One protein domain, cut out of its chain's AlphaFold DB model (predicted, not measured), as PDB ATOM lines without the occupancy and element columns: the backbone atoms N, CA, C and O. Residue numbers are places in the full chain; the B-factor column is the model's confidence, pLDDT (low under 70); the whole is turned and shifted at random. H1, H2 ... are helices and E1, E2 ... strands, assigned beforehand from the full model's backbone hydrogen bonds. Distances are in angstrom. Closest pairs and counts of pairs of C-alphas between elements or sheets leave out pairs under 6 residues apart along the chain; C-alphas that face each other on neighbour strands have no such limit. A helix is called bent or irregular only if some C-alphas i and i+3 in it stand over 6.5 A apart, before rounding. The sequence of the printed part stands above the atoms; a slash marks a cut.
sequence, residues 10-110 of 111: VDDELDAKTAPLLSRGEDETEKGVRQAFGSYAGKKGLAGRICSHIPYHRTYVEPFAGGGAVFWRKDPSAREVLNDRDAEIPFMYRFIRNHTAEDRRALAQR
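Overview. This is residues 10 to 110 of the 111 residues of an uncharacterized protein of Elusimicrobia bacterium CG22_combo_CG10-13_8_21_14_all_63_91 (UniProt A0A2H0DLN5). A small, loose middle is made of two parallel strands, E1 and E2, with the short helices H3 and H2 near one another, while helix H1 lies at one end of the elongated model and helices H4 and then H5 lie toward the other. The long unnamed stretch of residues 23 to 46 leads from H1 toward the H4 end and folds back to H2; residues 97 to 102 and 105 to 110 stick out at the H5 end. The printed part has 101 residues, with five named helices and two named strands in the order H1 H2 E1 H3 E2 H4 H5; the sheet order is E1, E2, parallel. The class is mostly helix, though under half of the residues, 50, are in named elements. The whole is loose, with a radius of gyration of the C-alphas of 15.9 A and spans of 52 by 28 by 25 A.

Arrangement. Begin at the sheet: E1, residues 59 to 62, and E2, residues 79 to 82, are parallel neighbours, at 7 degrees between their directions. Look at N 60 and O 79, 2.9 A apart, and at N 81 and O 60, 2.8 A apart, both within hydrogen-bond range. Between the strands comes H3, residues 69 to 73; E1, H3 and E2 form a strand-helix-strand unit, two parallel neighbour strands with a helix between them in the chain, and its crossover is right-handed. H3 and H2, residues 47 to 51, touch, and their closest C-alphas are those of Ala 47 and Val 70, 4.9 A apart. H4, residues 88 to 98, comes closest to E2 at the C-alphas of Leu 82 and Pro 90, 7.3 A apart. H5, residues 101 to 108, is apart from H4, and H1, residues 10 to 22, is apart from H2. Each O i to N i+4 pair is within hydrogen-bond range in H2, H3, H4 and H5, and 7 of 9 are in H1.

Along the chain. Find C-alpha 59 at (-9.297, 40.714, 44.944), where E1 begins its 10.2 A; E2 measures 10.4 A. Find C-alpha 10 at (-8.596, 47.716, 56.398); from there H1 runs 18.1 A to C-alpha 22, and it is neither bent nor irregular, but only just: C-alphas 17 and 20 are 6.4 A apart. H2 measures 6.0 A, H3 6.2 A and H4 15.0 A. H5 runs 10.7 A and ends at C-alpha 108, (-17.407, 30.717, 11.926).

Size, cuts and confidence. The two C-alphas farthest apart are those of Asp 12 and Gln 109, at 54.3 A. Without the stretches that stand free, the body spans 44 by 27 by 24 A. The printed part has no cut. The link from H1 to H2, 24 residues, is long. The mean pLDDT of the printed part is 90.2; look at residues 27 to 30 for the four residues under 70.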
ATOM      1  N   VAL A  10      -7.970  48.263  57.612       75.88
ATOM      2  CA  VAL A  10      -8.596  47.716  56.398       75.88
ATOM      3  C   VAL A  10      -9.640  46.653  56.742       75.88
ATOM      4  O   VAL A  10     -10.656  46.594  56.061       75.88
ATOM      5  N   ASP A  11      -9.439  45.858  57.791       80.06
ATOM      6  CA  ASP A  11     -10.368  44.798  58.190       80.06
ATOM      7  C   ASP A  11     -11.715  45.393  58.634       80.06
ATOM      8  O   ASP A  11     -12.763  44.903  58.225       80.06
ATOM      9  N   ASP A  12     -11.702  46.517  59.361       81.50
ATOM     10  CA  ASP A  12     -12.930  47.209  59.780       81.50
ATOM     11  C   ASP A  12     -13.719  47.766  58.576       81.50
ATOM     12  O   ASP A  12     -14.949  47.679  58.525       81.50
ATOM     13  N   GLU A  13     -13.022  48.312  57.572       85.19
ATOM     14  CA  GLU A  13     -13.644  48.780  56.326       85.19
ATOM     15  C   GLU A  13     -14.247  47.614  55.523       85.19
ATOM     16  O   GLU A  13     -15.344  47.733  54.965       85.19
ATOM     17  N   LEU A  14     -13.529  46.488  55.440       84.69
ATOM     18  CA  LEU A  14     -13.984  45.291  54.736       84.69
ATOM     19  C   LEU A  14     -15.211  44.681  55.417       84.69
ATOM     20  O   LEU A  14     -16.154  44.305  54.722       84.69
ATOM     21  N   ASP A  15     -15.241  44.639  56.746       85.62
ATOM     22  CA  ASP A  15     -16.377  44.137  57.517       85.62
ATOM     23  C   ASP A  15     -17.629  44.980  57.316       85.62
ATOM     24  O   ASP A  15     -18.702  44.441  57.029       85.62
ATOM     25  N   ALA A  16     -17.491  46.308  57.407       88.00
ATOM     26  CA  ALA A  16     -18.601  47.231  57.199       88.00
ATOM     27  C   ALA A  16     -19.237  47.050  55.809       88.00
ATOM     28  O   ALA A  16     -20.454  47.154  55.657       88.00
ATOM     29  N   LYS A  17     -18.422  46.727  54.797       88.62
ATOM     30  CA  LYS A  17     -18.884  46.422  53.433       88.62
ATOM     31  C   LYS A  17     -19.385  44.988  53.264       88.62
ATOM     32  O   LYS A  17     -20.192  44.738  52.375       88.62
ATOM     33  N   THR A  18     -18.915  44.055  54.085       89.31
ATOM     34  CA  THR A  18     -19.283  42.635  54.032       89.31
ATOM     35  C   THR A  18     -20.661  42.381  54.631       89.31
ATOM     36  O   THR A  18     -21.439  41.636  54.040       89.31
ATOM     37  N   ALA A  19     -20.987  43.015  55.761       86.56
ATOM     38  CA  ALA A  19     -22.260  42.827  56.456       86.56
ATOM     39  C   ALA A  19     -23.508  42.909  55.542       86.56
ATOM     40  O   ALA A  19     -24.301  41.968  55.567       86.56
ATOM     41  N   PRO A  20     -23.680  43.937  54.681       86.88
ATOM     42  CA  PRO A  20     -24.839  44.015  53.787       86.88
ATOM     43  C   PRO A  20     -24.819  43.008  52.626       86.88
ATOM     44  O   PRO A  20     -25.843  42.824  51.975       86.88
ATOM     45  N   LEU A  21     -23.674  42.388  52.311       84.62
ATOM     46  CA  LEU A  21     -23.576  41.364  51.263       84.62
ATOM     47  C   LEU A  21     -23.983  39.989  51.792       84.62
ATOM     48  O   LEU A  21     -24.704  39.269  51.111       84.62
ATOM     49  N   LEU A  22     -23.558  39.653  53.012       85.12
ATOM     50  CA  LEU A  22     -23.879  38.370  53.647       85.12
ATOM     51  C   LEU A  22     -25.316  38.304  54.178       85.12
ATOM     52  O   LEU A  22     -25.818  37.220  54.457       85.12
ATOM     53  N   SER A  23     -25.985  39.450  54.322       82.00
ATOM     54  CA  SER A  23     -27.408  39.508  54.665       82.00
ATOM     55  C   SER A  23     -28.337  39.263  53.472       82.00
ATOM     56  O   SER A  23     -29.548  39.221  53.671       82.00
ATOM     57  N   ARG A  24     -27.801  39.143  52.247       78.44
ATOM     58  CA  ARG A  24     -28.592  38.901  51.034       78.44
ATOM     59  C   ARG A  24     -29.025  37.436  50.940       78.44
ATOM     60  O   ARG A  24     -28.221  36.534  51.177       78.44
ATOM     61  N   GLY A  25     -30.271  37.189  50.542       71.44
ATOM     62  CA  GLY A  25     -30.752  35.848  50.195       71.44
ATOM     63  C   GLY A  25     -30.009  35.228  48.998       71.44
ATOM     64  O   GLY A  25     -29.470  35.934  48.147       71.44
ATOM     65  N   GLU A  26     -30.004  33.890  48.903       71.25
ATOM     66  CA  GLU A  26     -29.289  33.129  47.850       71.25
ATOM     67  C   GLU A  26     -29.683  33.551  46.416       71.25
ATOM     68  O   GLU A  26     -28.850  33.537  45.501       71.25
ATOM     69  N   ASP A  27     -30.931  33.994  46.243       64.69
ATOM     70  CA  ASP A  27     -31.520  34.405  44.965       64.69
ATOM     71  C   ASP A  27     -31.514  35.924  44.723       64.69
ATOM     72  O   ASP A  27     -31.877  36.370  43.636       64.69
ATOM     73  N   GLU A  28     -31.045  36.740  45.675       65.25
ATOM     74  CA  GLU A  28     -31.035  38.208  45.533       65.25
ATOM     75  C   GLU A  28     -29.962  38.718  44.556       65.25
ATOM     76  O   GLU A  28     -29.921  39.897  44.207       65.25
ATOM     77  N   THR A  29     -29.094  37.832  44.060       61.91
ATOM     78  CA  THR A  29     -28.227  38.154  42.923       61.91
ATOM     79  C   THR A  29     -29.024  38.068  41.617       61.91
ATOM     80  O   THR A  29     -29.150  37.000  41.020       61.91
ATOM     81  N   GLU A  30     -29.490  39.217  41.113       65.31
ATOM     82  CA  GLU A  30     -30.191  39.347  39.814       65.31
ATOM     83  C   GLU A  30     -29.373  38.791  38.621       65.31
ATOM     84  O   GLU A  30     -29.897  38.473  37.550       65.31
ATOM     85  N   LYS A  31     -28.053  38.642  38.792       74.75
ATOM     86  CA  LYS A  31     -27.102  38.241  37.752       74.75
ATOM     87  C   LYS A  31     -27.072  36.725  37.541       74.75
ATOM     88  O   LYS A  31     -26.468  35.998  38.315       74.75
ATOM     89  N   GLY A  32     -27.640  36.210  36.450       75.81
ATOM     90  CA  GLY A  32     -27.480  34.799  36.048       75.81
ATOM     91  C   GLY A  32     -26.019  34.365  35.797       75.81
ATOM     92  O   GLY A  32     -25.153  35.190  35.511       75.81
ATOM     93  N   VAL A  33     -25.735  33.056  35.848       81.19
ATOM     94  CA  VAL A  33     -24.401  32.507  35.523       81.19
ATOM     95  C   VAL A  33     -24.159  32.566  34.009       81.19
ATOM     96  O   VAL A  33     -24.795  31.828  33.253       81.19
ATOM     97  N   ARG A  34     -23.211  33.402  33.566       84.88
ATOM     98  CA  ARG A  34     -22.841  33.595  32.148       84.88
ATOM     99  C   ARG A  34     -21.449  33.043  31.816       84.88
ATOM    100  O   ARG A  34     -20.610  33.749  31.269       84.88
ATOM    101  N   GLN A  35     -21.200  31.784  32.169       90.69
ATOM    102  CA  GLN A  35     -19.969  31.101  31.768       90.69
ATOM    103  C   GLN A  35     -19.937  30.837  30.259       90.69
ATOM    104  O   GLN A  35     -20.952  30.454  29.678       90.69
ATOM    105  N   ALA A  36     -18.764  31.003  29.647       89.94
ATOM    106  CA  ALA A  36     -18.570  30.782  28.214       89.94
ATOM    107  C   ALA A  36     -18.662  29.300  27.812       89.94
ATOM    108  O   ALA A  36     -19.064  28.988  26.696       89.94
ATOM    109  N   PHE A  37     -18.309  28.391  28.721       93.44
ATOM    110  CA  PHE A  37     -18.333  26.949  28.500       93.44
ATOM    111  C   PHE A  37     -18.672  26.200  29.794       93.44
ATOM    112  O   PHE A  37     -18.561  26.731  30.903       93.44
ATOM    113  N   GLY A  38     -19.154  24.966  29.646       92.69
ATOM    114  CA  GLY A  38     -19.347  24.037  30.757       92.69
ATOM    115  C   GLY A  38     -18.028  23.404  31.196       92.69
ATOM    116  O   GLY A  38     -17.054  23.395  30.457       92.69
ATOM    117  N   SER A  39     -18.007  22.854  32.404       91.50
ATOM    118  CA  SER A  39     -16.879  22.072  32.920       91.50
ATOM    119  C   SER A  39     -17.403  20.886  33.715       91.50
ATOM    120  O   SER A  39     -18.520  20.927  34.249       91.50
ATOM    121  N   TYR A  40     -16.591  19.835  33.809       89.06
ATOM    122  CA  TYR A  40     -16.879  18.716  34.696       89.06
ATOM    123  C   TYR A  40     -17.022  19.206  36.139       89.06
ATOM    124  O   TYR A  40     -16.251  20.038  36.610       89.06
ATOM    125  N   ALA A  41     -18.053  18.711  36.828       90.19
ATOM    126  CA  ALA A  41     -18.417  19.143  38.178       90.19
ATOM    127  C   ALA A  41     -18.643  20.666  38.331       90.19
ATOM    128  O   ALA A  41     -18.515  21.206  39.439       90.19
ATOM    129  N   GLY A  42     -19.000  21.359  37.242       89.31
ATOM    130  CA  GLY A  42     -19.251  22.797  37.232       89.31
ATOM    131  C   GLY A  42     -20.314  23.213  38.252       89.31
ATOM    132  O   GLY A  42     -21.384  22.616  38.355       89.31
ATOM    133  N   LYS A  43     -20.042  24.277  39.010       93.56
ATOM    134  CA  LYS A  43     -20.879  24.718  40.139       93.56
ATOM    135  C   LYS A  43     -22.032  25.636  39.728       93.56
ATOM    136  O   LYS A  43     -22.496  26.418  40.543       93.56
ATOM    137  N   LYS A  44     -22.529  25.546  38.488       93.12
ATOM    138  CA  LYS A  44     -23.559  26.463  37.957       93.12
ATOM    139  C   LYS A  44     -24.813  26.523  38.837       93.12
ATOM    140  O   LYS A  44     -25.273  27.616  39.136       93.12
ATOM    141  N   GLY A  45     -25.320  25.371  39.286       90.62
ATOM    142  CA  GLY A  45     -26.490  25.308  40.174       90.62
ATOM    143  C   GLY A  45     -26.217  25.760  41.613       90.62
ATOM    144  O   GLY A  45     -27.128  26.216  42.287       90.62
ATOM    145  N   LEU A  46     -24.966  25.680  42.077       92.75
ATOM    146  CA  LEU A  46     -24.567  26.095  43.429       92.75
ATOM    147  C   LEU A  46     -24.009  27.522  43.476       92.75
ATOM    148  O   LEU A  46     -23.754  28.037  44.559       92.75
ATOM    149  N   ALA A  47     -23.796  28.162  42.327       93.12
ATOM    150  CA  ALA A  47     -23.067  29.419  42.244       93.12
ATOM    151  C   ALA A  47     -23.744  30.536  43.048       93.12
ATOM    152  O   ALA A  47     -23.040  31.277  43.723       93.12
ATOM    153  N   GLY A  48     -25.081  30.632  43.021       90.94
ATOM    154  CA  GLY A  48     -25.832  31.625  43.808       90.94
ATOM    155  C   GLY A  48     -25.582  31.473  45.309       90.94
ATOM    156  O   GLY A  48     -25.100  32.403  45.948       90.94
ATOM    157  N   ARG A  49     -25.770  30.254  45.825       91.62
ATOM    158  CA  ARG A  49     -25.501  29.903  47.225       91.62
ATOM    159  C   ARG A  49     -24.039  30.084  47.631       91.62
ATOM    160  O   ARG A  49     -23.756  30.510  48.737       91.62
ATOM    161  N   ILE A  50     -23.081  29.770  46.761       93.00
ATOM    162  CA  ILE A  50     -21.667  30.035  47.064       93.00
ATOM    163  C   ILE A  50     -21.435  31.549  47.166       93.00
ATOM    164  O   ILE A  50     -20.763  31.999  48.088       93.00
ATOM    165  N   CYS A  51     -22.010  32.336  46.252       92.44
ATOM    166  CA  CYS A  51     -21.826  33.786  46.221       92.44
ATOM    167  C   CYS A  51     -22.445  34.509  47.421       92.44
ATOM    168  O   CYS A  51     -21.858  35.495  47.856       92.44
ATOM    169  N   SER A  52     -23.553  34.022  47.996       91.00
ATOM    170  CA  SER A  52     -24.130  34.608  49.221       91.00
ATOM    171  C   SER A  52     -23.219  34.469  50.447       91.00
ATOM    172  O   SER A  52     -23.391  35.178  51.433       91.00
ATOM    173  N   HIS A  53     -22.210  33.597  50.380       91.94
ATOM    174  CA  HIS A  53     -21.201  33.431  51.422       91.94
ATOM    175  C   HIS A  53     -19.864  34.115  51.102       91.94
ATOM    176  O   HIS A  53     -18.935  34.040  51.909       91.94
ATOM    177  N   ILE A  54     -19.731  34.776  49.947       92.44
ATOM    178  CA  ILE A  54     -18.511  35.511  49.600       92.44
ATOM    179  C   ILE A  54     -18.574  36.904  50.247       92.44
ATOM    180  O   ILE A  54     -19.468  37.685  49.916       92.44
ATOM    181  N   PRO A  55     -17.627  37.260  51.137       92.12
ATOM    182  CA  PRO A  55     -17.599  38.582  51.749       92.12
ATOM    183  C   PRO A  55     -17.187  39.659  50.741       92.12
ATOM    184  O   PRO A  55     -16.735  39.363  49.628       92.12
ATOM    185  N   TYR A  56     -17.276  40.930  51.139       92.50
ATOM    186  CA  TYR A  56     -16.705  41.997  50.326       92.50
ATOM    187  C   TYR A  56     -15.205  41.750  50.142       92.50
ATOM    188  O   TYR A  56     -14.469  41.490  51.092       92.50
ATOM    189  N   HIS A  57     -14.740  41.848  48.902       92.44
ATOM    190  CA  HIS A  57     -13.349  41.606  48.561       92.44
ATOM    191  C   HIS A  57     -12.898  42.554  47.455       92.44
ATOM    192  O   HIS A  57     -13.630  42.870  46.516       92.44
ATOM    193  N   ARG A  58     -11.643  42.998  47.549       93.50
ATOM    194  CA  ARG A  58     -10.996  43.787  46.489       93.50
ATOM    195  C   ARG A  58     -10.385  42.890  45.414       93.50
ATOM    196  O   ARG A  58     -10.353  43.278  44.249       93.50
ATOM    197  N   THR A  59      -9.934  41.702  45.813       95.94
ATOM    198  CA  THR A  59      -9.297  40.714  44.944       95.94
ATOM    199  C   THR A  59     -10.021  39.385  45.075       95.94
ATOM    200  O   THR A  59     -10.141  38.866  46.182       95.94
ATOM    201  N   TYR A  60     -10.470  38.833  43.956       97.31
ATOM    202  CA  TYR A  60     -10.965  37.465  43.876       97.31
ATOM    203  C   TYR A  60      -9.923  36.572  43.210       97.31
ATOM    204  O   TYR A  60      -9.327  36.961  42.204       97.31
ATOM    205  N   VAL A  61      -9.719  35.379  43.754       98.06
ATOM    206  CA  VAL A  61      -8.830  34.369  43.179       98.06
ATOM    207  C   VAL A  61      -9.598  33.057  43.101       98.06
ATOM    208  O   VAL A  61     -10.076  32.570  44.122       98.06
ATOM    209  N   GLU A  62      -9.684  32.476  41.907       97.12
ATOM    210  CA  GLU A  62     -10.245  31.142  41.680       97.12
ATOM    211  C   GLU A  62      -9.145  30.235  41.108       97.12
ATOM    212  O   GLU A  62      -8.865  30.284  39.909       97.12
ATOM    213  N   PRO A  63      -8.467  29.438  41.959       96.88
ATOM    214  CA  PRO A  63      -7.342  28.601  41.534       96.88
ATOM    215  C   PRO A  63      -7.721  27.412  40.639       96.88
ATOM    216  O   PRO A  63      -6.841  26.862  39.975       96.88
ATOM    217  N   PHE A  64      -9.000  27.018  40.678       95.81
ATOM    218  CA  PHE A  64      -9.605  25.880  39.979       95.81
ATOM    219  C   PHE A  64     -10.850  26.359  39.225       95.81
ATOM    220  O   PHE A  64     -11.981  26.030  39.591       95.81
ATOM    221  N   ALA A  65     -10.638  27.234  38.245       95.50
ATOM    222  CA  ALA A  65     -11.708  27.963  37.587       95.50
ATOM    223  C   ALA A  65     -12.727  27.035  36.913       95.50
ATOM    224  O   ALA A  65     -13.931  27.282  37.008       95.50
ATOM    225  N   GLY A  66     -12.293  25.971  36.227       95.50
ATOM    226  CA  GLY A  66     -13.201  25.205  35.376       95.50
ATOM    227  C   GLY A  66     -13.899  26.130  34.369       95.50
ATOM    228  O   GLY A  66     -13.269  26.901  33.652       95.50
ATOM    229  N   GLY A  67     -15.234  26.092  34.368       95.38
ATOM    230  CA  GLY A  67     -16.098  27.016  33.617       95.38
ATOM    231  C   GLY A  67     -16.353  28.368  34.304       95.38
ATOM    232  O   GLY A  67     -17.055  29.211  33.750       95.38
ATOM    233  N   GLY A  68     -15.799  28.617  35.492       96.06
ATOM    234  CA  GLY A  68     -15.865  29.907  36.188       96.06
ATOM    235  C   GLY A  68     -17.254  30.242  36.733       96.06
ATOM    236  O   GLY A  68     -17.630  31.408  36.811       96.06
ATOM    237  N   ALA A  69     -18.071  29.237  37.061       95.88
ATOM    238  CA  ALA A  69     -19.467  29.443  37.456       95.88
ATOM    239  C   ALA A  69     -19.629  30.447  38.616       95.88
ATOM    240  O   ALA A  69     -20.539  31.276  38.580       95.88
ATOM    241  N   VAL A  70     -18.747  30.383  39.620       95.44
ATOM    242  CA  VAL A  70     -18.756  31.295  40.774       95.44
ATOM    243  C   VAL A  70     -18.231  32.668  40.367       95.44
ATOM    244  O   VAL A  70     -18.908  33.663  40.618       95.44
ATOM    245  N   PHE A  71     -17.102  32.726  39.657       95.69
ATOM    246  CA  PHE A  71     -16.561  33.964  39.097       95.69
ATOM    247  C   PHE A  71     -17.588  34.783  38.306       95.69
ATOM    248  O   PHE A  71     -17.742  35.985  38.520       95.69
ATOM    249  N   TRP A  72     -18.337  34.136  37.413       93.94
ATOM    250  CA  TRP A  72     -19.326  34.833  36.595       93.94
ATOM    251  C   TRP A  72     -20.588  35.206  37.378       93.94
ATOM    252  O   TRP A  72     -21.263  36.158  36.988       93.94
ATOM    253  N   ARG A  73     -20.921  34.492  38.463       93.19
ATOM    254  CA  ARG A  73     -22.098  34.778  39.302       93.19
ATOM    255  C   ARG A  73     -21.845  35.874  40.329       93.19
ATOM    256  O   ARG A  73     -22.750  36.674  40.544       93.19
ATOM    257  N   LYS A  74     -20.659  35.921  40.942       92.62
ATOM    258  CA  LYS A  74     -20.354  36.894  41.996       92.62
ATOM    259  C   LYS A  74     -20.446  38.336  41.489       92.62
ATOM    260  O   LYS A  74     -20.349  38.614  40.282       92.62
ATOM    261  N   ASP A  75     -20.540  39.254  42.443       90.25
ATOM    262  CA  ASP A  75     -20.317  40.671  42.187       90.25
ATOM    263  C   ASP A  75     -18.854  40.884  41.731       90.25
ATOM    264  O   ASP A  75     -17.931  40.283  42.302       90.25
ATOM    265  N   PRO A  76     -18.602  41.686  40.676       91.94
ATOM    266  CA  PRO A  76     -17.246  41.970  40.214       91.94
ATOM    267  C   PRO A  76     -16.379  42.596  41.308       91.94
ATOM    268  O   PRO A  76     -16.848  43.415  42.097       91.94
ATOM    269  N   SER A  77     -15.096  42.245  41.326       94.50
ATOM    270  CA  SER A  77     -14.113  42.830  42.244       94.50
ATOM    271  C   SER A  77     -13.073  43.638  41.481       94.50
ATOM    272  O   SER A  77     -12.865  43.439  40.288       94.50
ATOM    273  N   ALA A  78     -12.387  44.556  42.167       95.81
ATOM    274  CA  ALA A  78     -11.398  45.434  41.536       95.81
ATOM    275  C   ALA A  78     -10.255  44.662  40.851       95.81
ATOM    276  O   ALA A  78      -9.688  45.127  39.863       95.81
ATOM    277  N   ARG A  79      -9.893  43.497  41.394       97.56
ATOM    278  CA  ARG A  79      -8.911  42.573  40.823       97.56
ATOM    279  C   ARG A  79      -9.461  41.161  40.844       97.56
ATOM    280  O   ARG A  79     -10.135  40.763  41.793       97.56
ATOM    281  N   GLU A  80      -9.152  40.405  39.806       97.44
ATOM    282  CA  GLU A  80      -9.661  39.056  39.619       97.44
ATOM    283  C   GLU A  80      -8.589  38.182  38.973       97.44
ATOM    284  O   GLU A  80      -7.933  38.597  38.015       97.44
ATOM    285  N   VAL A  81      -8.397  36.982  39.514       97.75
ATOM    286  CA  VAL A  81      -7.425  36.004  39.027       97.75
ATOM    287  C   VAL A  81      -8.138  34.678  38.819       97.75
ATOM    288  O   VAL A  81      -8.645  34.088  39.770       97.75
ATOM    289  N   LEU A  82      -8.144  34.211  37.575       96.62
ATOM    290  CA  LEU A  82      -8.579  32.868  37.213       96.62
ATOM    291  C   LEU A  82      -7.353  32.023  36.899       96.62
ATOM    292  O   LEU A  82      -6.494  32.437  36.117       96.62
ATOM    293  N   ASN A  83      -7.295  30.841  37.494       97.00
ATOM    294  CA  ASN A  83      -6.282  29.844  37.207       97.00
ATOM    295  C   ASN A  83      -6.931  28.466  37.084       97.00
ATOM    296  O   ASN A  83      -8.000  28.218  37.637       97.00
ATOM    297  N   ASP A  84      -6.264  27.574  36.362       97.00
ATOM    298  CA  ASP A  84      -6.579  26.156  36.368       97.00
ATOM    299  C   ASP A  84      -5.302  25.342  36.121       97.00
ATOM    300  O   ASP A  84      -4.301  25.875  35.631       97.00
ATOM    301  N   ARG A  85      -5.320  24.060  36.491       97.06
ATOM    302  CA  ARG A  85      -4.238  23.121  36.168       97.06
ATOM    303  C   ARG A  85      -4.299  22.715  34.699       97.06
ATOM    304  O   ARG A  85      -3.249  22.508  34.095       97.06
ATOM    305  N   ASP A  86      -5.504  22.551  34.162       96.19
ATOM    306  CA  ASP A  86      -5.686  22.272  32.743       96.19
ATOM    307  C   ASP A  86      -5.332  23.530  31.946       96.19
ATOM    308  O   ASP A  86      -5.925  24.584  32.159       96.19
ATOM    309  N   ALA A  87      -4.351  23.428  31.049       97.00
ATOM    310  CA  ALA A  87      -3.855  24.553  30.268       97.00
ATOM    311  C   ALA A  87      -4.874  25.067  29.233       97.00
ATOM    312  O   ALA A  87      -4.788  26.231  28.829       97.00
ATOM    313  N   GLU A  88      -5.854  24.249  28.835       96.25
ATOM    314  CA  GLU A  88      -6.877  24.648  27.864       96.25
ATOM    315  C   GLU A  88      -7.845  25.688  28.441       96.25
ATOM    316  O   GLU A  88      -8.288  26.590  27.728       96.25
ATOM    317  N   ILE A  89      -8.117  25.641  29.747       95.81
ATOM    318  CA  ILE A  89      -9.005  26.590  30.433       95.81
ATOM    319  C   ILE A  89      -8.451  28.030  30.420       95.81
ATOM    320  O   ILE A  89      -9.129  28.930  29.907       95.81
ATOM    321  N   PRO A  90      -7.237  28.320  30.941       95.75
ATOM    322  CA  PRO A  90      -6.670  29.659  30.885       95.75
ATOM    323  C   PRO A  90      -6.375  30.092  29.445       95.75
ATOM    324  O   PRO A  90      -6.482  31.285  29.155       95.75
ATOM    325  N   PHE A  91      -6.048  29.164  28.536       96.19
ATOM    326  CA  PHE A  91      -5.961  29.463  27.106       96.19
ATOM    327  C   PHE A  91      -7.298  29.990  26.569       96.19
ATOM    328  O   PHE A  91      -7.340  31.090  26.018       96.19
ATOM    329  N   MET A  92      -8.393  29.264  26.795       95.50
ATOM    330  CA  MET A  92      -9.720  29.616  26.294       95.50
ATOM    331  C   MET A  92     -10.182  30.976  26.823       95.50
ATOM    332  O   MET A  92     -10.632  31.820  26.049       95.50
ATOM    333  N   TYR A  93     -10.016  31.255  28.119       95.75
ATOM    334  CA  TYR A  93     -10.376  32.568  28.666       95.75
ATOM    335  C   TYR A  93      -9.529  33.710  28.100       95.75
ATOM    336  O   TYR A  93     -10.060  34.792  27.832       95.75
ATOM    337  N   ARG A  94      -8.226  33.492  27.881       96.12
ATOM    338  CA  ARG A  94      -7.361  34.483  27.220       96.12
ATOM    339  C   ARG A  94      -7.782  34.707  25.773       96.12
ATOM    340  O   ARG A  94      -7.815  35.856  25.341       96.12
ATOM    341  N   PHE A  95      -8.130  33.644  25.053       95.88
ATOM    342  CA  PHE A  95      -8.628  33.730  23.688       95.88
ATOM    343  C   PHE A  95      -9.943  34.513  23.638       95.88
ATOM    344  O   PHE A  95     -10.021  35.526  22.956       95.88
ATOM    345  N   ILE A  96     -10.945  34.150  24.443       93.69
ATOM    346  CA  ILE A  96     -12.227  34.871  24.507       93.69
ATOM    347  C   ILE A  96     -12.011  36.361  24.797       93.69
ATOM    348  O   ILE A  96     -12.662  37.199  24.176       93.69
ATOM    349  N   ARG A  97     -11.074  36.706  25.687       94.31
ATOM    350  CA  ARG A  97     -10.754  38.100  26.019       94.31
ATOM    351  C   ARG A  97     -10.083  38.864  24.872       94.31
ATOM    352  O   ARG A  97     -10.351  40.052  24.719       94.31
ATOM    353  N   ASN A  98      -9.195  38.213  24.122       96.81
ATOM    354  CA  ASN A  98      -8.249  38.886  23.228       96.81
ATOM    355  C   ASN A  98      -8.445  38.572  21.737       96.81
ATOM    356  O   ASN A  98      -7.685  39.086  20.919       96.81
ATOM    357  N   HIS A  99      -9.413  37.728  21.376       96.00
ATOM    358  CA  HIS A  99      -9.625  37.315  19.993       96.00
ATOM    359  C   HIS A  99      -9.918  38.507  19.075       96.00
ATOM    360  O   HIS A  99     -10.582  39.483  19.438       96.00
ATOM    361  N   THR A 100      -9.459  38.389  17.839       97.00
ATOM    362  CA  THR A 100      -9.641  39.384  16.788       97.00
ATOM    363  C   THR A 100     -10.917  39.131  15.980       97.00
ATOM    364  O   THR A 100     -11.589  38.101  16.086       97.00
ATOM    365  N   ALA A 101     -11.283  40.088  15.124       95.56
ATOM    366  CA  ALA A 101     -12.362  39.870  14.165       95.56
ATOM    367  C   ALA A 101     -12.029  38.756  13.155       95.56
ATOM    368  O   ALA A 101     -12.942  38.072  12.699       95.56
ATOM    369  N   GLU A 102     -10.748  38.572  12.831       95.19
ATOM    370  CA  GLU A 102     -10.268  37.491  11.971       95.19
ATOM    371  C   GLU A 102     -10.450  36.130  12.648       95.19
ATOM    372  O   GLU A 102     -11.070  35.252  12.056       95.19
ATOM    373  N   ASP A 103     -10.056  36.003  13.919       94.56
ATOM    374  CA  ASP A 103     -10.270  34.785  14.710       94.56
ATOM    375  C   ASP A 103     -11.749  34.366  14.727       94.56
ATOM    376  O   ASP A 103     -12.078  33.196  14.528       94.56
ATOM    377  N   ARG A 104     -12.672  35.328  14.901       91.81
ATOM    378  CA  ARG A 104     -14.122  35.053  14.841       91.81
ATOM    379  C   ARG A 104     -14.568  34.540  13.480       91.81
ATOM    380  O   ARG A 104     -15.379  33.621  13.426       91.81
ATOM    381  N   ARG A 105     -14.079  35.142  12.391       93.69
ATOM    382  CA  ARG A 105     -14.421  34.710  11.026       93.69
ATOM    383  C   ARG A 105     -13.887  33.310  10.753       93.69
ATOM    384  O   ARG A 105     -14.631  32.489  10.235       93.69
ATOM    385  N   ALA A 106     -12.645  33.038  11.149       92.94
ATOM    386  CA  ALA A 106     -12.026  31.728  11.000       92.94
ATOM    387  C   ALA A 106     -12.799  30.644  11.769       92.94
ATOM    388  O   ALA A 106     -13.034  29.564  11.235       92.94
ATOM    389  N   LEU A 107     -13.255  30.934  12.994       90.75
ATOM    390  CA  LEU A 107     -14.089  30.008  13.768       90.75
ATOM    391  C   LEU A 107     -15.478  29.788  13.155       90.75
ATOM    392  O   LEU A 107     -15.989  28.677  13.230       90.75
ATOM    393  N   ALA A 108     -16.080  30.810  12.541       90.31
ATOM    394  CA  ALA A 108     -17.407  30.717  11.926       90.31
ATOM    395  C   ALA A 108     -17.439  29.914  10.610       90.31
ATOM    396  O   ALA A 108     -18.518  29.578  10.136       90.31
ATOM    397  N   GLN A 109     -16.277  29.647  10.010       88.75
ATOM    398  CA  GLN A 109     -16.127  28.912   8.747       88.75
ATOM    399  C   GLN A 109     -15.716  27.447   8.949       88.75
ATOM    400  O   GLN A 109     -15.378  26.766   7.986       88.75
ATOM    401  N   ARG A 110     -15.684  26.973  10.198       74.69
ATOM    402  CA  ARG A 110     -15.417  25.570  10.508       74.69
ATOM    403  C   ARG A 110     -16.724  24.781  10.438       74.69
ATOM    404  O   ARG A 110     -17.696  25.198  11.066       74.69
TER     405      ARG A 110